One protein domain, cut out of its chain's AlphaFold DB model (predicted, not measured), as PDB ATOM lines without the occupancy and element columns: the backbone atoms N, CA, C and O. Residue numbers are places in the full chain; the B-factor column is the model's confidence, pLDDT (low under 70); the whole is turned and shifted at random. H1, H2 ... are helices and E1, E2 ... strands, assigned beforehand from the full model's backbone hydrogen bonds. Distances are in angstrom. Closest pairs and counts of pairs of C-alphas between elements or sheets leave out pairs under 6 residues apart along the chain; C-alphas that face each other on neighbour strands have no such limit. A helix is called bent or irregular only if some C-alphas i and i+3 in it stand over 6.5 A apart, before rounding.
ATOM      1  N   ASP A   3      95.022   5.786  41.310       96.88
ATOM      2  CA  ASP A   3      93.831   4.958  41.510       96.88
ATOM      3  C   ASP A   3      93.062   5.480  42.732       96.88
ATOM      4  O   ASP A   3      93.656   5.774  43.771       96.88
ATOM      5  N   ASP A   4      91.745   5.587  42.650       95.88
ATOM      6  CA  ASP A   4      90.895   5.993  43.776       95.88
ATOM      7  C   ASP A   4      90.761   4.881  44.831       95.88
ATOM      8  O   ASP A   4      90.449   5.130  45.997       95.88
ATOM      9  N   ARG A   5      91.068   3.633  44.466       95.25
ATOM     10  CA  ARG A   5      91.028   2.494  45.381       95.25
ATOM     11  C   ARG A   5      92.364   2.375  46.106       95.25
ATOM     12  O   ARG A   5      93.289   1.693  45.659       95.25
ATOM     13  N   GLU A   6      92.444   2.961  47.295       93.62
ATOM     14  CA  GLU A   6      93.638   2.955  48.160       93.62
ATOM     15  C   GLU A   6      94.205   1.542  48.446       93.62
ATOM     16  O   GLU A   6      95.398   1.339  48.708       93.62
ATOM     17  N   THR A   7      93.362   0.511  48.367       94.44
ATOM     18  CA  THR A   7      93.774  -0.892  48.505       94.44
ATOM     19  C   THR A   7      94.705  -1.367  47.387       94.44
ATOM     20  O   THR A   7      95.519  -2.256  47.637       94.44
ATOM     21  N   PHE A   8      94.649  -0.767  46.193       92.62
ATOM     22  CA  PHE A   8      95.529  -1.087  45.066       92.62
ATOM     23  C   PHE A   8      96.848  -0.306  45.101       92.62
ATOM     24  O   PHE A   8      97.857  -0.798  44.596       92.62
ATOM     25  N   LEU A   9      96.889   0.856  45.759       94.25
ATOM     26  CA  LEU A   9      98.068   1.722  45.861       94.25
ATOM     27  C   LEU A   9      99.060   1.242  46.932       94.25
ATOM     28  O   LEU A   9      99.296   1.905  47.940       94.25
ATOM     29  N   LYS A  10      99.643   0.057  46.738       95.75
ATOM     30  CA  LYS A  10     100.625  -0.506  47.675       95.75
ATOM     31  C   LYS A  10     102.045  -0.400  47.111       95.75
ATOM     32  O   LYS A  10     102.302  -1.027  46.085       95.75
ATOM     33  N   PRO A  11     102.988   0.288  47.789       94.19
ATOM     34  CA  PRO A  11     104.362   0.447  47.299       94.19
ATOM     35  C   PRO A  11     105.052  -0.870  46.924       94.19
ATOM     36  O   PRO A  11     105.694  -0.954  45.888       94.19
ATOM     37  N   HIS A  12     104.839  -1.942  47.693       95.31
ATOM     38  CA  HIS A  12     105.435  -3.253  47.399       95.31
ATOM     39  C   HIS A  12     104.928  -3.899  46.095       95.31
ATOM     40  O   HIS A  12     105.588  -4.790  45.573       95.31
ATOM     41  N   ARG A  13     103.762  -3.489  45.574       94.19
ATOM     42  CA  ARG A  13     103.252  -3.946  44.269       94.19
ATOM     43  C   ARG A  13     103.837  -3.151  43.102       94.19
ATOM     44  O   ARG A  13     103.781  -3.630  41.976       94.19
ATOM     45  N   PHE A  14     104.367  -1.959  43.373       95.12
ATOM     46  CA  PHE A  14     104.879  -1.019  42.378       95.12
ATOM     47  C   PHE A  14     106.188  -0.386  42.872       95.12
ATOM     48  O   PHE A  14     106.239   0.829  43.061       95.12
ATOM     49  N   PRO A  15     107.235  -1.192  43.123       95.94
ATOM     50  CA  PRO A  15     108.474  -0.702  43.730       95.94
ATOM     51  C   PRO A  15     109.188   0.354  42.872       95.94
ATOM     52  O   PRO A  15     109.852   1.225  43.419       95.94
ATOM     53  N   GLU A  16     109.001   0.308  41.551       96.31
ATOM     54  CA  GLU A  16     109.586   1.250  40.585       96.31
ATOM     55  C   GLU A  16     108.751   2.530  40.395       96.31
ATOM     56  O   GLU A  16     109.154   3.446  39.678       96.31
ATOM     57  N   ALA A  17     107.552   2.613  40.982       96.00
ATOM     58  CA  ALA A  17     106.709   3.791  40.825       96.00
ATOM     59  C   ALA A  17     107.195   4.926  41.733       96.00
ATOM     60  O   ALA A  17     107.125   4.823  42.953       96.00
ATOM     61  N   GLU A  18     107.579   6.055  41.135       95.75
ATOM     62  CA  GLU A  18     107.976   7.261  41.873       95.75
ATOM     63  C   GLU A  18     106.857   7.773  42.796       95.75
ATOM     64  O   GLU A  18     107.092   8.173  43.936       95.75
ATOM     65  N   ARG A  19     105.611   7.757  42.301       95.56
ATOM     66  CA  ARG A  19     104.435   8.257  43.021       95.56
ATOM     67  C   ARG A  19     103.235   7.330  42.862       95.56
ATOM     68  O   ARG A  19     102.877   6.916  41.752       95.56
ATOM     69  N   LEU A  20     102.566   7.087  43.986       96.88
ATOM     70  CA  LEU A  20     101.236   6.491  44.073       96.88
ATOM     71  C   LEU A  20     100.274   7.576  44.558       96.88
ATOM     72  O   LEU A  20     100.482   8.133  45.634       96.88
ATOM     73  N   VAL A  21      99.262   7.907  43.761       96.75
ATOM     74  CA  VAL A  21      98.339   9.010  44.054       96.75
ATOM     75  C   VAL A  21      96.931   8.457  44.185       96.75
ATOM     76  O   VAL A  21      96.430   7.814  43.264       96.75
ATOM     77  N   ASN A  22      96.303   8.707  45.330       97.25
ATOM     78  CA  ASN A  22      94.895   8.410  45.525       97.25
ATOM     79  C   ASN A  22      94.068   9.604  45.056       97.25
ATOM     80  O   ASN A  22      94.144  10.674  45.655       97.25
ATOM     81  N   ALA A  23      93.355   9.437  43.949       97.50
ATOM     82  CA  ALA A  23      92.518  10.476  43.370       97.50
ATOM     83  C   ALA A  23      91.336   9.839  42.647       97.50
ATOM     84  O   ALA A  23      91.480   8.767  42.058       97.50
ATOM     85  N   GLU A  24      90.197  10.525  42.679       98.00
ATOM     86  CA  GLU A  24      89.015  10.137  41.914       98.00
ATOM     87  C   GLU A  24      89.311  10.159  40.407       98.00
ATOM     88  O   GLU A  24      90.067  11.025  39.949       98.00
ATOM     89  N   PRO A  25      88.711   9.257  39.604       97.81
ATOM     90  CA  PRO A  25      89.008   9.174  38.176       97.81
ATOM     91  C   PRO A  25      88.821  10.487  37.414       97.81
ATOM     92  O   PRO A  25      89.620  10.802  36.535       97.81
ATOM     93  N   ILE A  26      87.811  11.277  37.788       97.00
ATOM     94  CA  ILE A  26      87.498  12.561  37.152       97.00
ATOM     95  C   ILE A  26      88.549  13.649  37.438       97.00
ATOM     96  O   ILE A  26      88.769  14.526  36.603       97.00
ATOM     97  N   ASP A  27      89.262  13.553  38.563       97.38
ATOM     98  CA  ASP A  27      90.275  14.521  39.008       97.38
ATOM     99  C   ASP A  27      91.713  14.078  38.669       97.38
ATOM    100  O   ASP A  27      92.688  14.770  38.987       97.38
ATOM    101  N   ALA A  28      91.865  12.923  38.014       97.56
ATOM    102  CA  ALA A  28      93.141  12.254  37.798       97.56
ATOM    103  C   ALA A  28      94.178  13.112  37.059       97.56
ATOM    104  O   ALA A  28      95.341  13.129  37.464       97.56
ATOM    105  N   ALA A  29      93.791  13.850  36.013       96.19
ATOM    106  CA  ALA A  29      94.724  14.686  35.254       96.19
ATOM    107  C   ALA A  29      95.300  15.835  36.093       96.19
ATOM    108  O   ALA A  29      96.505  16.101  36.051       96.19
ATOM    109  N   SER A  30      94.452  16.470  36.905       95.44
ATOM    110  CA  SER A  30      94.863  17.530  37.828       95.44
ATOM    111  C   SER A  30      95.794  16.980  38.912       95.44
ATOM    112  O   SER A  30      96.878  17.515  39.140       95.44
ATOM    113  N   ALA A  31      95.432  15.842  39.516       96.81
ATOM    114  CA  ALA A  31      96.241  15.184  40.543       96.81
ATOM    115  C   ALA A  31      97.600  14.674  40.017       96.81
ATOM    116  O   ALA A  31      98.592  14.631  40.759       96.81
ATOM    117  N   ALA A  32      97.658  14.286  38.739       95.19
ATOM    118  CA  ALA A  32      98.880  13.846  38.076       95.19
ATOM    119  C   ALA A  32      99.877  14.990  37.844       95.19
ATOM    120  O   ALA A  32     101.082  14.754  37.920       95.19
ATOM    121  N   GLY A  33      99.389  16.209  37.578       94.38
ATOM    122  CA  GLY A  33     100.223  17.325  37.124       94.38
ATOM    123  C   GLY A  33     100.729  17.130  35.691       94.38
ATOM    124  O   GLY A  33     101.908  17.342  35.425       94.38
ATOM    125  N   VAL A  34      99.853  16.675  34.788       95.25
ATOM    126  CA  VAL A  34     100.194  16.367  33.387       95.25
ATOM    127  C   VAL A  34     100.744  17.589  32.654       95.25
ATOM    128  O   VAL A  34     100.163  18.674  32.694       95.25
ATOM    129  N   ASP A  35     101.816  17.379  31.896       95.56
ATOM    130  CA  ASP A  35     102.421  18.360  31.000       95.56
ATOM    131  C   ASP A  35     102.644  17.801  29.577       95.56
ATOM    132  O   ASP A  35     102.268  16.675  29.249       95.56
ATOM    133  N   LYS A  36     103.314  18.580  28.721       95.50
ATOM    134  CA  LYS A  36     103.610  18.211  27.323       95.50
ATOM    135  C   LYS A  36     104.620  17.068  27.164       95.50
ATOM    136  O   LYS A  36     104.918  16.673  26.038       95.50
ATOM    137  N   ARG A  37     105.195  16.568  28.258       94.94
ATOM    138  CA  ARG A  37     106.126  15.429  28.283       94.94
ATOM    139  C   ARG A  37     105.479  14.177  28.879       94.94
ATOM    140  O   ARG A  37     106.088  13.108  28.860       94.94
ATOM    141  N   SER A  38     104.264  14.308  29.399       96.75
ATOM    142  CA  SER A  38     103.531  13.256  30.092       96.75
ATOM    143  C   SER A  38     102.807  12.340  29.107       96.75
ATOM    144  O   SER A  38     102.103  12.807  28.220       96.75
ATOM    145  N   HIS A  39     102.945  11.027  29.274       98.12
ATOM    146  CA  HIS A  39     102.238  10.032  28.465       98.12
ATOM    147  C   HIS A  39     101.339   9.225  29.397       98.12
ATOM    148  O   HIS A  39     101.795   8.759  30.443       98.12
ATOM    149  N   VAL A  40     100.061   9.104  29.049       98.31
ATOM    150  CA  VAL A  40      99.036   8.536  29.932       98.31
ATOM    151  C   VAL A  40      98.534   7.219  29.361       98.31
ATOM    152  O   VAL A  40      98.297   7.104  28.162       98.31
ATOM    153  N   VAL A  41      98.349   6.230  30.233       98.38
ATOM    154  CA  VAL A  41      97.708   4.953  29.907       98.38
ATOM    155  C   VAL A  41      96.599   4.698  30.922       98.38
ATOM    156  O   VAL A  41      96.842   4.749  32.128       98.38
ATOM    157  N   VAL A  42      95.393   4.405  30.442       98.19
ATOM    158  CA  VAL A  42      94.216   4.089  31.261       98.19
ATOM    159  C   VAL A  42      93.956   2.582  31.223       98.19
ATOM    160  O   VAL A  42      93.757   2.002  30.154       98.19
ATOM    161  N   MET A  43      93.959   1.943  32.402       94.00
ATOM    162  CA  MET A  43      93.713   0.500  32.561       94.00
ATOM    163  C   MET A  43      93.028   0.126  33.894       94.00
ATOM    164  O   MET A  43      93.527  -0.687  34.666       94.00
ATOM    165  N   SER A  44      91.858   0.683  34.220       93.44
ATOM    166  CA  SER A  44      91.197   0.315  35.491       93.44
ATOM    167  C   SER A  44      90.469  -1.041  35.449       93.44
ATOM    168  O   SER A  44      90.076  -1.568  36.496       93.44
ATOM    169  N   HIS A  45      90.253  -1.579  34.240       90.44
ATOM    170  CA  HIS A  45      89.349  -2.690  33.903       90.44
ATOM    171  C   HIS A  45      87.859  -2.434  34.191       90.44
ATOM    172  O   HIS A  45      87.023  -3.278  33.863       90.44
ATOM    173  N   ASN A  46      87.483  -1.266  34.710       96.50
ATOM    174  CA  ASN A  46      86.101  -0.891  34.981       96.50
ATOM    175  C   ASN A  46      85.634   0.169  33.975       96.50
ATOM    176  O   ASN A  46      86.268   1.206  33.820       96.50
ATOM    177  N   PHE A  47      84.510  -0.086  33.305       96.94
ATOM    178  CA  PHE A  47      84.012   0.783  32.237       96.94
ATOM    179  C   PHE A  47      83.721   2.216  32.707       96.94
ATOM    180  O   PHE A  47      84.173   3.163  32.074       96.94
ATOM    181  N   LEU A  48      83.010   2.386  33.828       97.00
ATOM    182  CA  LEU A  48      82.644   3.715  34.328       97.00
ATOM    183  C   LEU A  48      83.878   4.498  34.781       97.00
ATOM    184  O   LEU A  48      83.996   5.681  34.486       97.00
ATOM    185  N   ARG A  49      84.836   3.815  35.414       97.62
ATOM    186  CA  ARG A  49      86.108   4.433  35.806       97.62
ATOM    187  C   ARG A  49      86.939   4.849  34.604       97.62
ATOM    188  O   ARG A  49      87.428   5.966  34.579       97.62
ATOM    189  N   ASP A  50      87.097   3.973  33.611       98.06
ATOM    190  CA  ASP A  50      87.854   4.295  32.394       98.06
ATOM    191  C   ASP A  50      87.220   5.468  31.635       98.06
ATOM    192  O   ASP A  50      87.947   6.267  31.055       98.06
ATOM    193  N   LYS A  51      85.886   5.600  31.669       98.19
ATOM    194  CA  LYS A  51      85.157   6.737  31.088       98.19
ATOM    195  C   LYS A  51      85.512   8.041  31.806       98.19
ATOM    196  O   LYS A  51      85.818   9.033  31.149       98.19
ATOM    197  N   ASP A  52      85.519   8.032  33.136       98.38
ATOM    198  CA  ASP A  52      85.853   9.217  33.930       98.38
ATOM    199  C   ASP A  52      87.349   9.566  33.850       98.38
ATOM    200  O   ASP A  52      87.690  10.740  33.737       98.38
ATOM    201  N   TYR A  53      88.242   8.567  33.796       98.31
ATOM    202  CA  TYR A  53      89.662   8.785  33.495       98.31
ATOM    203  C   TYR A  53      89.845   9.392  32.102       98.31
ATOM    204  O   TYR A  53      90.522  10.408  31.969       98.31
ATOM    205  N   LEU A  54      89.222   8.813  31.069       98.25
ATOM    206  CA  LEU A  54      89.257   9.350  29.707       98.25
ATOM    207  C   LEU A  54      88.808  10.815  29.704       98.25
ATOM    208  O   LEU A  54      89.533  11.670  29.206       98.25
ATOM    209  N   ARG A  55      87.670  11.120  30.337       98.06
ATOM    210  CA  ARG A  55      87.166  12.491  30.476       98.06
ATOM    211  C   ARG A  55      88.151  13.419  31.177       98.06
ATOM    212  O   ARG A  55      88.305  14.549  30.738       98.06
ATOM    213  N   SER A  56      88.806  12.956  32.240       98.06
ATOM    214  CA  SER A  56      89.786  13.753  32.985       98.06
ATOM    215  C   SER A  56      90.982  14.161  32.119       98.06
ATOM    216  O   SER A  56      91.484  15.275  32.246       98.06
ATOM    217  N   PHE A  57      91.439  13.275  31.226       98.06
ATOM    218  CA  PHE A  57      92.621  13.509  30.388       98.06
ATOM    219  C   PHE A  57      92.319  14.093  28.997       98.06
ATOM    220  O   PHE A  57      93.250  14.590  28.354       98.06
ATOM    221  N   LEU A  58      91.069  14.071  28.520       97.50
ATOM    222  CA  LEU A  58      90.673  14.777  27.293       97.50
ATOM    223  C   LEU A  58      90.895  16.290  27.470       97.50
ATOM    224  O   LEU A  58      90.508  16.870  28.479       97.50
ATOM    225  N   GLY A  59      91.583  16.914  26.508       94.12
ATOM    226  CA  GLY A  59      92.004  18.322  26.585       94.12
ATOM    227  C   GLY A  59      93.233  18.591  27.464       94.12
ATOM    228  O   GLY A  59      93.667  19.738  27.594       94.12
ATOM    229  N   SER A  60      93.834  17.556  28.064       96.69
ATOM    230  CA  SER A  60      95.102  17.697  28.790       96.69
ATOM    231  C   SER A  60      96.282  17.929  27.828       96.69
ATOM    232  O   SER A  60      96.209  17.579  26.649       96.69
ATOM    233  N   PRO A  61      97.418  18.482  28.298       96.56
ATOM    234  CA  PRO A  61      98.585  18.707  27.444       96.56
ATOM    235  C   PRO A  61      99.357  17.424  27.080       96.56
ATOM    236  O   PRO A  61     100.390  17.534  26.418       96.56
ATOM    237  N   ALA A  62      98.904  16.238  27.508       97.69
ATOM    238  CA  ALA A  62      99.578  14.978  27.212       97.69
ATOM    239  C   ALA A  62      99.591  14.701  25.696       97.69
ATOM    240  O   ALA A  62      98.525  14.601  25.087       97.69
ATOM    241  N   PRO A  63     100.761  14.486  25.065       97.50
ATOM    242  CA  PRO A  63     100.832  14.084  23.658       97.50
ATOM    243  C   PRO A  63     100.294  12.672  23.377       97.50
ATOM    244  O   PRO A  63     100.177  12.288  22.213       97.50
ATOM    245  N   TYR A  64     100.000  11.885  24.416       98.56
ATOM    246  CA  TYR A  64      99.561  10.498  24.306       98.56
ATOM    247  C   TYR A  64      98.567  10.136  25.413       98.56
ATOM    248  O   TYR A  64      98.883  10.287  26.599       98.56
ATOM    249  N   LEU A  65      97.415   9.590  25.018       98.62
ATOM    250  CA  LEU A  65      96.409   9.000  25.900       98.62
ATOM    251  C   LEU A  65      96.022   7.607  25.385       98.62
ATOM    252  O   LEU A  65      95.168   7.456  24.512       98.62
ATOM    253  N   GLY A  66      96.674   6.581  25.924       98.44
ATOM    254  CA  GLY A  66      96.440   5.184  25.579       98.44
ATOM    255  C   GLY A  66      95.299   4.566  26.382       98.44
ATOM    256  O   GLY A  66      95.310   4.577  27.612       98.44
ATOM    257  N   MET A  67      94.342   3.965  25.687       98.25
ATOM    258  CA  MET A  67      93.212   3.237  26.248       98.25
ATOM    259  C   MET A  67      93.429   1.740  26.039       98.25
ATOM    260  O   MET A  67      93.451   1.250  24.906       98.25
ATOM    261  N   LEU A  68      93.598   0.998  27.135       95.75
ATOM    262  CA  LEU A  68      93.790  -0.446  27.058       95.75
ATOM    263  C   LEU A  68      92.467  -1.163  26.736       95.75
ATOM    264  O   LEU A  68      91.439  -0.936  27.381       95.75
ATOM    265  N   GLY A  69      92.510  -2.086  25.775       92.50
ATOM    266  CA  GLY A  69      91.365  -2.887  25.341       92.50
ATOM    267  C   GLY A  69      91.020  -2.685  23.862       92.50
ATOM    268  O   GLY A  69      91.662  -1.893  23.181       92.50
ATOM    269  N   PRO A  70      90.019  -3.413  23.339       94.19
ATOM    270  CA  PRO A  70      89.666  -3.361  21.920       94.19
ATOM    271  C   PRO A  70      89.132  -1.980  21.519       94.19
ATOM    272  O   PRO A  70      88.512  -1.306  22.340       94.19
ATOM    273  N   ALA A  71      89.269  -1.606  20.241       96.06
ATOM    274  CA  ALA A  71      88.769  -0.333  19.698       96.06
ATOM    275  C   ALA A  71      87.290  -0.074  20.052       96.06
ATOM    276  O   ALA A  71      86.948   0.979  20.578       96.06
ATOM    277  N   ALA A  72      86.443  -1.104  19.942       97.12
ATOM    278  CA  ALA A  72      85.025  -1.026  20.301       97.12
ATOM    279  C   ALA A  72      84.755  -0.658  21.777       97.12
ATOM    280  O   ALA A  72      83.633  -0.291  22.127       97.12
ATOM    281  N   ARG A  73      85.736  -0.807  22.683       96.31
ATOM    282  CA  ARG A  73      85.628  -0.312  24.063       96.31
ATOM    283  C   ARG A  73      85.786   1.205  24.095       96.31
ATOM    284  O   ARG A  73      85.001   1.842  24.786       96.31
ATOM    285  N   LEU A  74      86.758   1.759  23.368       97.56
ATOM    286  CA  LEU A  74      86.953   3.205  23.272       97.56
ATOM    287  C   LEU A  74      85.720   3.884  22.669       97.56
ATOM    288  O   LEU A  74      85.218   4.828  23.269       97.56
ATOM    289  N   ASP A  75      85.182   3.345  21.574       97.75
ATOM    290  CA  ASP A  75      83.975   3.885  20.931       97.75
ATOM    291  C   ASP A  75      82.818   4.005  21.934       97.75
ATOM    292  O   ASP A  75      82.237   5.071  22.107       97.75
ATOM    293  N   LYS A  76      82.570   2.947  22.719       98.25
ATOM    294  CA  LYS A  76      81.533   2.953  23.763       98.25
ATOM    295  C   LYS A  76      81.785   3.967  24.875       98.25
ATOM    296  O   LYS A  76      80.828   4.469  25.457       98.25
ATOM    297  N   LEU A  77      83.045   4.212  25.237       98.31
ATOM    298  CA  LEU A  77      83.386   5.217  26.247       98.31
ATOM    299  C   LEU A  77      83.089   6.624  25.718       98.31
ATOM    300  O   LEU A  77      82.500   7.420  26.443       98.31
ATOM    301  N   LEU A  78      83.440   6.905  24.461       98.00
ATOM    302  CA  LEU A  78      83.132   8.175  23.799       98.00
ATOM    303  C   LEU A  78      81.618   8.368  23.630       98.00
ATOM    304  O   LEU A  78      81.108   9.428  23.981       98.00
ATOM    305  N   ASP A  79      80.886   7.330  23.218       98.25
ATOM    306  CA  ASP A  79      79.417   7.355  23.135       98.25
ATOM    307  C   ASP A  79      78.772   7.645  24.500       98.25
ATOM    308  O   ASP A  79      77.809   8.406  24.600       98.25
ATOM    309  N   ALA A  80      79.302   7.052  25.575       98.38
ATOM    310  CA  ALA A  80      78.810   7.292  26.929       98.38
ATOM    311  C   ALA A  80      79.076   8.732  27.394       98.38
ATOM    312  O   ALA A  80      78.224   9.322  28.055       98.38
ATOM    313  N   LEU A  81      80.225   9.309  27.034       98.12
ATOM    314  CA  LEU A  81      80.515  10.719  27.296       98.12
ATOM    315  C   LEU A  81      79.573  11.642  26.515       98.12
ATOM    316  O   LEU A  81      78.999  12.558  27.106       98.12
ATOM    317  N   HIS A  82      79.340  11.346  25.236       97.81
ATOM    318  CA  HIS A  82      78.386  12.075  24.403       97.81
ATOM    319  C   HIS A  82      76.971  12.043  25.001       97.81
ATOM    320  O   HIS A  82      76.316  13.077  25.127       97.81
ATOM    321  N   ALA A  83      76.516  10.874  25.464       98.00
ATOM    322  CA  ALA A  83      75.216  10.717  26.119       98.00
ATOM    323  C   ALA A  83      75.083  11.529  27.426       98.00
ATOM    324  O   ALA A  83      73.970  11.867  27.832       98.00
ATOM    325  N   GLU A  84      76.201  11.868  28.071       97.06
ATOM    326  CA  GLU A  84      76.267  12.747  29.247       97.06
ATOM    327  C   GLU A  84      76.421  14.235  28.885       97.06
ATOM    328  O   GLU A  84      76.589  15.077  29.770       97.06
ATOM    329  N   GLY A  85      76.340  14.572  27.594       97.38
ATOM    330  CA  GLY A  85      76.480  15.932  27.081       97.38
ATOM    331  C   GLY A  85      77.928  16.417  27.019       97.38
ATOM    332  O   GLY A  85      78.160  17.626  27.034       97.38
ATOM    333  N   TYR A  86      78.900  15.499  27.000       97.38
ATOM    334  CA  TYR A  86      80.309  15.820  26.819       97.38
ATOM    335  C   TYR A  86      80.781  15.412  25.422       97.38
ATOM    336  O   TYR A  86      80.986  14.233  25.142       97.38
ATOM    337  N   ASP A  87      81.003  16.416  24.579       95.44
ATOM    338  CA  ASP A  87      81.558  16.276  23.236       95.44
ATOM    339  C   ASP A  87      82.984  16.839  23.199       95.44
ATOM    340  O   ASP A  87      83.141  18.064  23.237       95.44
ATOM    341  N   PRO A  88      84.031  15.992  23.168       93.88
ATOM    342  CA  PRO A  88      85.403  16.476  23.065       93.88
ATOM    343  C   PRO A  88      85.651  17.155  21.715       93.88
ATOM    344  O   PRO A  88      85.135  16.721  20.682       93.88
ATOM    345  N   ASP A  89      86.491  18.193  21.712       95.88
ATOM    346  CA  ASP A  89      86.958  18.799  20.466       95.88
ATOM    347  C   ASP A  89      87.724  17.737  19.650       95.88
ATOM    348  O   ASP A  89      88.495  16.959  20.226       95.88
ATOM    349  N   PRO A  90      87.574  17.681  18.313       96.44
ATOM    350  CA  PRO A  90      88.410  16.837  17.465       96.44
ATOM    351  C   PRO A  90      89.917  16.919  17.766       96.44
ATOM    352  O   PRO A  90      90.616  15.912  17.636       96.44
ATOM    353  N   ALA A  91      90.428  18.080  18.188       96.56
ATOM    354  CA  ALA A  91      91.818  18.260  18.598       96.56
ATOM    355  C   ALA A  91      92.187  17.453  19.858       96.56
ATOM    356  O   ALA A  91      93.287  16.901  19.926       96.56
ATOM    357  N   ASP A  92      91.263  17.318  20.811       96.25
ATOM    358  CA  ASP A  92      91.462  16.573  22.061       96.25
ATOM    359  C   ASP A  92      91.494  15.057  21.836       96.25
ATOM    360  O   ASP A  92      92.019  14.308  22.662       96.25
ATOM    361  N   LEU A  93      90.966  14.598  20.698       97.50
ATOM    362  CA  LEU A  93      90.982  13.195  20.286       97.50
ATOM    363  C   LEU A  93      92.278  12.793  19.567       97.50
ATOM    364  O   LEU A  93      92.614  11.610  19.529       97.50
ATOM    365  N   VAL A  94      93.050  13.749  19.035       97.19
ATOM    366  CA  VAL A  94      94.326  13.487  18.339       97.19
ATOM    367  C   VAL A  94      95.334  12.663  19.163       97.19
ATOM    368  O   VAL A  94      95.973  11.787  18.570       97.19
ATOM    369  N   PRO A  95      95.530  12.878  20.482       97.31
ATOM    370  CA  PRO A  95      96.445  12.061  21.288       97.31
ATOM    371  C   PRO A  95      95.870  10.697  21.710       97.31
ATOM    372  O   PRO A  95      96.619   9.874  22.237       97.31
ATOM    373  N   VAL A  96      94.575  10.432  21.491       98.25
ATOM    374  CA  VAL A  96      93.910   9.208  21.962       98.25
ATOM    375  C   VAL A  96      94.320   8.000  21.115       98.25
ATOM    376  O   VAL A  96      94.320   8.052  19.884       98.25
ATOM    377  N   ARG A  97      94.680   6.889  21.766       97.69
ATOM    378  CA  ARG A  97      95.018   5.604  21.132       97.69
ATOM    379  C   ARG A  97      94.191   4.490  21.758       97.69
ATOM    380  O   ARG A  97      94.306   4.242  22.952       97.69
ATOM    381  N   GLY A  98      93.343   3.834  20.974       95.31
ATOM    382  CA  GLY A  98      92.510   2.721  21.426       95.31
ATOM    383  C   GLY A  98      92.329   1.709  20.298       95.31
ATOM    384  O   GLY A  98      91.598   2.010  19.356       95.31
ATOM    385  N   PRO A  99      92.965   0.527  20.360       96.38
ATOM    386  CA  PRO A  99      93.833   0.038  21.440       96.38
ATOM    387  C   PRO A  99      95.133   0.844  21.592       96.38
ATOM    388  O   PRO A  99      95.662   1.369  20.618       96.38
ATOM    389  N   ALA A 100      95.649   0.918  22.820       97.81
ATOM    390  CA  ALA A 100      97.007   1.381  23.093       97.81
ATOM    391  C   ALA A 100      98.049   0.327  22.679       97.81
ATOM    392  O   ALA A 100      97.908  -0.848  23.020       97.81
ATOM    393  N   GLY A 101      99.125   0.769  22.033       97.69
ATOM    394  CA  GLY A 101     100.279  -0.034  21.645       97.69
ATOM    395  C   GLY A 101     100.426  -0.249  20.138       97.69
ATOM    396  O   GLY A 101      99.471  -0.154  19.371       97.69
ATOM    397  N   LEU A 102     101.657  -0.552  19.713       97.56
ATOM    398  CA  LEU A 102     101.940  -0.991  18.344       97.56
ATOM    399  C   LEU A 102     101.468  -2.433  18.118       97.56
ATOM    400  O   LEU A 102     101.466  -3.249  19.038       97.56
ATOM    401  N   ASP A 103     101.152  -2.768  16.869       96.50
ATOM    402  CA  ASP A 103     100.844  -4.142  16.463       96.50
ATOM    403  C   ASP A 103     102.119  -5.006  16.449       96.50
ATOM    404  O   ASP A 103     102.837  -5.084  15.451       96.50
ATOM    405  N   LEU A 104     102.438  -5.595  17.607       96.00
ATOM    406  CA  LEU A 104     103.579  -6.499  17.799       96.00
ATOM    407  C   LEU A 104     103.171  -7.983  17.850       96.00
ATOM    408  O   LEU A 104     104.043  -8.846  17.924       96.00
ATOM    409  N   GLY A 105     101.867  -8.282  17.807       94.25
ATOM    410  CA  GLY A 105     101.311  -9.642  17.764       94.25
ATOM    411  C   GLY A 105     101.307 -10.440  19.077       94.25
ATOM    412  O   GLY A 105     100.911 -11.603  19.050       94.25
ATOM    413  N   GLY A 106     101.753  -9.860  20.195       91.75
ATOM    414  CA  GLY A 106     101.785 -10.519  21.504       91.75
ATOM    415  C   GLY A 106     100.559 -10.212  22.371       91.75
ATOM    416  O   GLY A 106     100.054  -9.090  22.359       91.75
ATOM    417  N   ASP A 107     100.132 -11.195  23.166       93.00
ATOM    418  CA  ASP A 107      98.942 -11.110  24.033       93.00
ATOM    419  C   ASP A 107      99.295 -11.152  25.534       93.00
ATOM    420  O   ASP A 107      98.436 -10.933  26.396       93.00
ATOM    421  N   GLY A 108     100.553 -11.455  25.875       96.62
ATOM    422  CA  GLY A 108     101.015 -11.503  27.259       96.62
ATOM    423  C   GLY A 108     101.123 -10.106  27.894       96.62
ATOM    424  O   GLY A 108     101.395  -9.136  27.189       96.62
ATOM    425  N   PRO A 109     100.991  -9.972  29.231       95.19
ATOM    426  CA  PRO A 109     101.122  -8.677  29.909       95.19
ATOM    427  C   PRO A 109     102.434  -7.944  29.598       95.19
ATOM    428  O   PRO A 109     102.420  -6.732  29.388       95.19
ATOM    429  N   ASP A 110     103.547  -8.679  29.522       97.19
ATOM    430  CA  ASP A 110     104.863  -8.115  29.202       97.19
ATOM    431  C   ASP A 110     104.931  -7.635  27.744       97.19
ATOM    432  O   ASP A 110     105.440  -6.551  27.464       97.19
ATOM    433  N   GLU A 111     104.351  -8.397  26.813       97.69
ATOM    434  CA  GLU A 111     104.310  -8.047  25.388       97.69
ATOM    435  C   GLU A 111     103.419  -6.830  25.131       97.69
ATOM    436  O   GLU A 111     103.801  -5.923  24.391       97.69
ATOM    437  N   VAL A 112     102.272  -6.759  25.809       97.06
ATOM    438  CA  VAL A 112     101.385  -5.591  25.794       97.06
ATOM    439  C   VAL A 112     102.100  -4.367  26.371       97.06
ATOM    440  O   VAL A 112     102.034  -3.281  25.793       97.06
ATOM    441  N   ALA A 113     102.839  -4.521  27.475       97.12
ATOM    442  CA  ALA A 113     103.630  -3.434  28.043       97.12
ATOM    443  C   ALA A 113     104.708  -2.937  27.062       97.12
ATOM    444  O   ALA A 113     104.899  -1.724  26.923       97.12
ATOM    445  N   TRP A 114     105.377  -3.841  26.339       98.00
ATOM    446  CA  TRP A 114     106.332  -3.470  25.291       98.00
ATOM    447  C   TRP A 114     105.659  -2.763  24.117       98.00
ATOM    448  O   TRP A 114     106.177  -1.743  23.667       98.00
ATOM    449  N   ALA A 115     104.498  -3.237  23.664       98.31
ATOM    450  CA  ALA A 115     103.733  -2.605  22.590       98.31
ATOM    451  C   ALA A 115     103.356  -1.156  22.929       98.31
ATOM    452  O   ALA A 115     103.574  -0.255  22.116       98.31
ATOM    453  N   ILE A 116     102.855  -0.920  24.145       98.25
ATOM    454  CA  ILE A 116     102.488   0.415  24.641       98.25
ATOM    455  C   ILE A 116     103.726   1.300  24.787       98.25
ATOM    456  O   ILE A 116     103.735   2.440  24.327       98.25
ATOM    457  N   THR A 117     104.801   0.779  25.381       98.06
ATOM    458  CA  THR A 117     106.043   1.542  25.574       98.06
ATOM    459  C   THR A 117     106.683   1.924  24.236       98.06
ATOM    460  O   THR A 117     107.169   3.044  24.077       98.06
ATOM    461  N   ALA A 118     106.648   1.026  23.249       98.25
ATOM    462  CA  ALA A 118     107.135   1.294  21.900       98.25
ATOM    463  C   ALA A 118     106.290   2.359  21.182       98.25
ATOM    464  O   ALA A 118     106.855   3.232  20.522       98.25
ATOM    465  N   GLU A 119     104.962   2.334  21.339       98.44
ATOM    466  CA  GLU A 119     104.076   3.364  20.780       98.44
ATOM    467  C   GLU A 119     104.328   4.734  21.424       98.44
ATOM    468  O   GLU A 119     104.488   5.728  20.716       98.44
ATOM    469  N   ILE A 120     104.451   4.784  22.756       98.44
ATOM    470  CA  ILE A 120     104.809   5.997  23.503       98.44
ATOM    471  C   ILE A 120     106.128   6.579  22.985       98.44
ATOM    472  O   ILE A 120     106.208   7.772  22.691       98.44
ATOM    473  N   LEU A 121     107.157   5.742  22.818       97.94
ATOM    474  CA  LEU A 121     108.455   6.181  22.308       97.94
ATOM    475  C   LEU A 121     108.361   6.693  20.863       97.94
ATOM    476  O   LEU A 121     108.996   7.691  20.512       97.94
ATOM    477  N   ALA A 122     107.560   6.036  20.022       96.75
ATOM    478  CA  ALA A 122     107.315   6.482  18.659       96.75
ATOM    479  C   ALA A 122     106.651   7.867  18.648       96.75
ATOM    480  O   ALA A 122     107.170   8.775  17.998       96.75
ATOM    481  N   VAL A 123     105.585   8.067  19.430       96.38
ATOM    482  CA  VAL A 123     104.892   9.359  19.565       96.38
ATOM    483  C   VAL A 123     105.827  10.443  20.093       96.38
ATOM    484  O   VAL A 123     105.891  11.523  19.506       96.38
ATOM    485  N   HIS A 124     106.633  10.139  21.115       95.75
ATOM    486  CA  HIS A 124     107.633  11.059  21.658       95.75
ATOM    487  C   HIS A 124     108.613  11.572  20.587       95.75
ATOM    488  O   HIS A 124     109.022  12.734  20.608       95.75
ATOM    489  N   HIS A 125     108.965  10.728  19.614       94.12
ATOM    490  CA  HIS A 125     109.850  11.077  18.501       94.12
ATOM    491  C   HIS A 125     109.121  11.507  17.215       94.12
ATOM    492  O   HIS A 125     109.771  11.666  16.176       94.12
ATOM    493  N   GLY A 126     107.796  11.688  17.253       92.81
ATOM    494  CA  GLY A 126     106.993  12.043  16.079       92.81
ATOM    495  C   GLY A 126     107.011  10.964  14.992       92.81
ATOM    496  O   GLY A 126     107.059  11.272  13.801       92.81
ATOM    497  N   ARG A 127     107.055   9.691  15.392       93.38
ATOM    498  CA  ARG A 127     107.137   8.507  14.526       93.38
ATOM    499  C   ARG A 127     105.900   7.629  14.671       93.38
ATOM    500  O   ARG A 127     105.188   7.698  15.662       93.38
ATOM    501  N   SER A 128     105.699   6.754  13.688       91.44
ATOM    502  CA  SER A 128     104.630   5.747  13.689       91.44
ATOM    503  C   SER A 128     105.036   4.387  14.268       91.44
ATOM    504  O   SER A 128     104.171   3.550  14.474       91.44
ATOM    505  N   GLY A 129     106.332   4.129  14.491       94.25
ATOM    506  CA  GLY A 129     106.814   2.832  14.995       94.25
ATOM    507  C   GLY A 129     106.942   1.719  13.942       94.25
ATOM    508  O   GLY A 129     107.125   0.562  14.304       94.25
ATOM    509  N   GLY A 130     106.868   2.043  12.643       94.25
ATOM    510  CA  GLY A 130     107.054   1.071  11.555       94.25
ATOM    511  C   GLY A 130     108.508   0.598  11.349       94.25
ATOM    512  O   GLY A 130     109.435   1.142  11.962       94.25
ATOM    513  N   PRO A 131     108.746  -0.387  10.457       94.31
ATOM    514  CA  PRO A 131     110.073  -0.958  10.239       94.31
ATOM    515  C   PRO A 131     111.092   0.089   9.775       94.31
ATOM    516  O   PRO A 131     110.901   0.771   8.769       94.31
ATOM    517  N   LEU A 132     112.236   0.172  10.461       92.12
ATOM    518  CA  LEU A 132     113.265   1.176  10.156       92.12
ATOM    519  C   LEU A 132     113.812   1.063   8.721       92.12
ATOM    520  O   LEU A 132     114.172   2.078   8.129       92.12
ATOM    521  N   ARG A 133     113.847  -0.151   8.153       94.06
ATOM    522  CA  ARG A 133     114.308  -0.404   6.775       94.06
ATOM    523  C   ARG A 133     113.439   0.267   5.703       94.06
ATOM    524  O   ARG A 133     113.938   0.512   4.611       94.06
ATOM    525  N   ASP A 134     112.177   0.563   6.020       93.44
ATOM    526  CA  ASP A 134     111.220   1.172   5.088       93.44
ATOM    527  C   ASP A 134     111.281   2.711   5.142       93.44
ATOM    528  O   ASP A 134     110.625   3.408   4.367       93.44
ATOM    529  N   ARG A 135     112.085   3.273   6.055       88.31
ATOM    530  CA  ARG A 135     112.240   4.717   6.198       88.31
ATOM    531  C   ARG A 135     113.024   5.295   5.022       88.31
ATOM    532  O   ARG A 135     114.162   4.919   4.756       88.31
ATOM    533  N   THR A 136     112.464   6.331   4.415       85.69
ATOM    534  CA  THR A 136     113.182   7.197   3.484       85.69
ATOM    535  C   THR A 136     113.934   8.291   4.261       85.69
ATOM    536  O   THR A 136     113.363   9.007   5.084       85.69
ATOM    537  N   GLY A 137     115.247   8.403   4.043       85.62
ATOM    538  CA  GLY A 137     116.106   9.422   4.666       85.62
ATOM    539  C   GLY A 137     117.028   8.922   5.798       85.62
ATOM    540  O   GLY A 137     117.070   7.728   6.091       85.62
ATOM    541  N   PRO A 138     117.815   9.821   6.422       84.12
ATOM    542  CA  PRO A 138     118.842   9.461   7.410       84.12
ATOM    543  C   PRO A 138     118.257   8.853   8.686       84.12
ATOM    544  O   PRO A 138     117.247   9.337   9.164       84.12
ATOM    545  N   ILE A 139     118.914   7.872   9.313       84.50
ATOM    546  CA  ILE A 139     118.417   7.219  10.547       84.50
ATOM    547  C   ILE A 139     118.311   8.195  11.732       84.50
ATOM    548  O   ILE A 139     117.379   8.107  12.531       84.50
ATOM    549  N   HIS A 140     119.204   9.175  11.822       82.00
ATOM    550  CA  HIS A 140     119.179  10.185  12.875       82.00
ATOM    551  C   HIS A 140     118.843  11.545  12.277       82.00
ATOM    552  O   HIS A 140     119.572  12.043  11.417       82.00
ATOM    553  N   ASP A 141     117.766  12.166  12.753       70.62
ATOM    554  CA  ASP A 141     117.530  13.572  12.450       70.62
ATOM    555  C   ASP A 141     118.480  14.402  13.317       70.62
ATOM    556  O   ASP A 141     118.459  14.325  14.548       70.62
ATOM    557  N   ARG A 142     119.336  15.214  12.681       60.84
ATOM    558  CA  ARG A 142     120.270  16.113  13.389       60.84
ATOM    559  C   ARG A 142     119.556  17.044  14.381       60.84
ATOM    560  O   ARG A 142     120.154  17.405  15.388       60.84
ATOM    561  N   ALA A 143     118.287  17.374  14.131       59.53
ATOM    562  CA  ALA A 143     117.443  18.155  15.036       59.53
ATOM    563  C   ALA A 143     117.087  17.397  16.334       59.53
ATOM    564  O   ALA A 143     117.078  17.990  17.411       59.53
ATOM    565  N   SER A 144     116.871  16.077  16.271       56.06
ATOM    566  CA  SER A 144     116.567  15.242  17.445       56.06
ATOM    567  C   SER A 144     117.787  15.038  18.349       56.06
ATOM    568  O   SER A 144     117.644  14.983  19.566       56.06
ATOM    569  N   ALA A 145     118.994  14.983  17.770       51.69
ATOM    570  CA  ALA A 145     120.251  14.855  18.517       51.69
ATOM    571  C   ALA A 145     120.614  16.118  19.324       51.69
ATOM    572  O   ALA A 145     121.317  16.033  20.327       51.69
ATOM    573  N   GLN A 146     120.138  17.293  18.901       49.00
ATOM    574  CA  GLN A 146     120.353  18.552  19.621       49.00
ATOM    575  C   GLN A 146     119.341  18.748  20.765       49.00
ATOM    576  O   GLN A 146     119.705  19.278  21.812       49.00
ATOM    577  N   ALA A 147     118.103  18.265  20.610       53.72
ATOM    578  CA  ALA A 147     117.076  18.333  21.654       53.72
ATOM    579  C   ALA A 147     117.366  17.404  22.852       53.72
ATOM    580  O   ALA A 147     117.125  17.787  23.996       53.72
ATOM    581  N   SER A 148     117.932  16.214  22.616       51.53
ATOM    582  CA  SER A 148     118.347  15.298  23.690       51.53
ATOM    583  C   SER A 148     119.598  15.775  24.439       51.53
ATOM    584  O   SER A 148     119.695  15.570  25.644       51.53
ATOM    585  N   ALA A 149     120.519  16.471  23.763       51.28
ATOM    586  CA  ALA A 149     121.703  17.062  24.392       51.28
ATOM    587  C   ALA A 149     121.376  18.271  25.295       51.28
ATOM    588  O   ALA A 149     122.089  18.519  26.262       51.28
ATOM    589  N   GLY A 150     120.295  19.010  25.011       43.09
ATOM    590  CA  GLY A 150     119.854  20.152  25.826       43.09
ATOM    591  C   GLY A 150     119.035  19.780  27.068       43.09
ATOM    592  O   GLY A 150     118.986  20.555  28.017       43.09
ATOM    593  N   ALA A 151     118.409  18.599  27.090       51.38
ATOM    594  CA  ALA A 151     117.549  18.157  28.194       51.38
ATOM    595  C   ALA A 151     118.309  17.531  29.383       51.38
ATOM    596  O   ALA A 151     117.697  17.275  30.412       51.38
ATOM    597  N   GLY A 152     119.618  17.283  29.250       39.34
ATOM    598  CA  GLY A 152     120.476  16.743  30.316       39.34
ATOM    599  C   GLY A 152     121.228  17.798  31.140       39.34
ATOM    600  O   GLY A 152     122.130  17.436  31.887       39.34
TER     601      GLY A 152
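This is residues 3 to 152 of the 154 residues of the protein "XdhC_C domain-containing protein" of Actinobacteria bacterium (UniProt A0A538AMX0). A small parallel sheet of two strands, E1 and E2, makes the core, with H2 packed over one face and H5 over the other; H1 and H3 pack on H2, and residues 96 to 97 add a short parallel pairing beside E2. Residues 12 to 18 stick out as part of a long opening stretch, and after H5 a thin arm of residues 131 to 143 leads out to H6, far from the body. The printed part has 150 residues, with named elements in the order H1 E1 H2 E2 H3 H4 H5 H6; the class is mostly helix, with under half of the residues, 69, in named elements. The whole is compact, with a radius of gyration of the C-alphas of 16.9 A and spans of 47 by 37 by 32 A.

Begin at Asp 3 and pass residues 3 to 24, which hold no named element. Find C-alpha 25 at (89.008, 9.174, 38.176), where H1, residues 25 to 32, begins; it is irregular, with C-alphas 26 and 29 7.8 A apart. Next come E1, residues 39 to 42, 10.4 A long, and H2, residues 47 to 57, 15.5 A. E2 is residues 64 to 67, 9.8 A; H3 is residues 71 to 83, 18.6 A; H4 is residues 90 to 93. H5, residues 109 to 124, runs 22.4 A from C-alpha 109 at (101.122, -8.677, 29.909). H6, residues 142 to 150, runs 13.1 A and ends at C-alpha 150 at (119.854, 20.152, 25.826).

Look first at E1 and E2, parallel at 13 degrees: N 40 and O 64 are 3.0 A apart and N 66 and O 40 2.8 A, within hydrogen-bond range. The closest C-alphas of E1 and H2 are those of Val 42 and Asp 50, 6.5 A apart; those of E2 and H5 are Tyr 64 and Ile 120, 7.0 A. H1 and H2 touch, closest at the C-alphas of Pro 25 and Tyr 53, 4.7 A, and run the same way at a tilt of 37 degrees, only just steep. H3 touches H2 with residues 77 to 81 alone, about perpendicular at 76 degrees; their closest C-alphas are those of Leu 77 and Lys 51, 5.4 A. H4 and H6 are each apart from every other named element. In H2, H3 and H5 every O i to N i+4 pair is within hydrogen-bond range, in H1 2 of 4 and in H6 3 of 5; H4 is too short for such a pair.

The C-alphas farthest apart are those of Thr 7 and Gly 137, 50.3 A. The printed part has no cut. The links from H4 to H5, 15 residues, and from H5 to H6, 17 residues, are long. Look at the B-factor column: the mean pLDDT of the printed part is 92.5, and residues 142 to 152 are under 70.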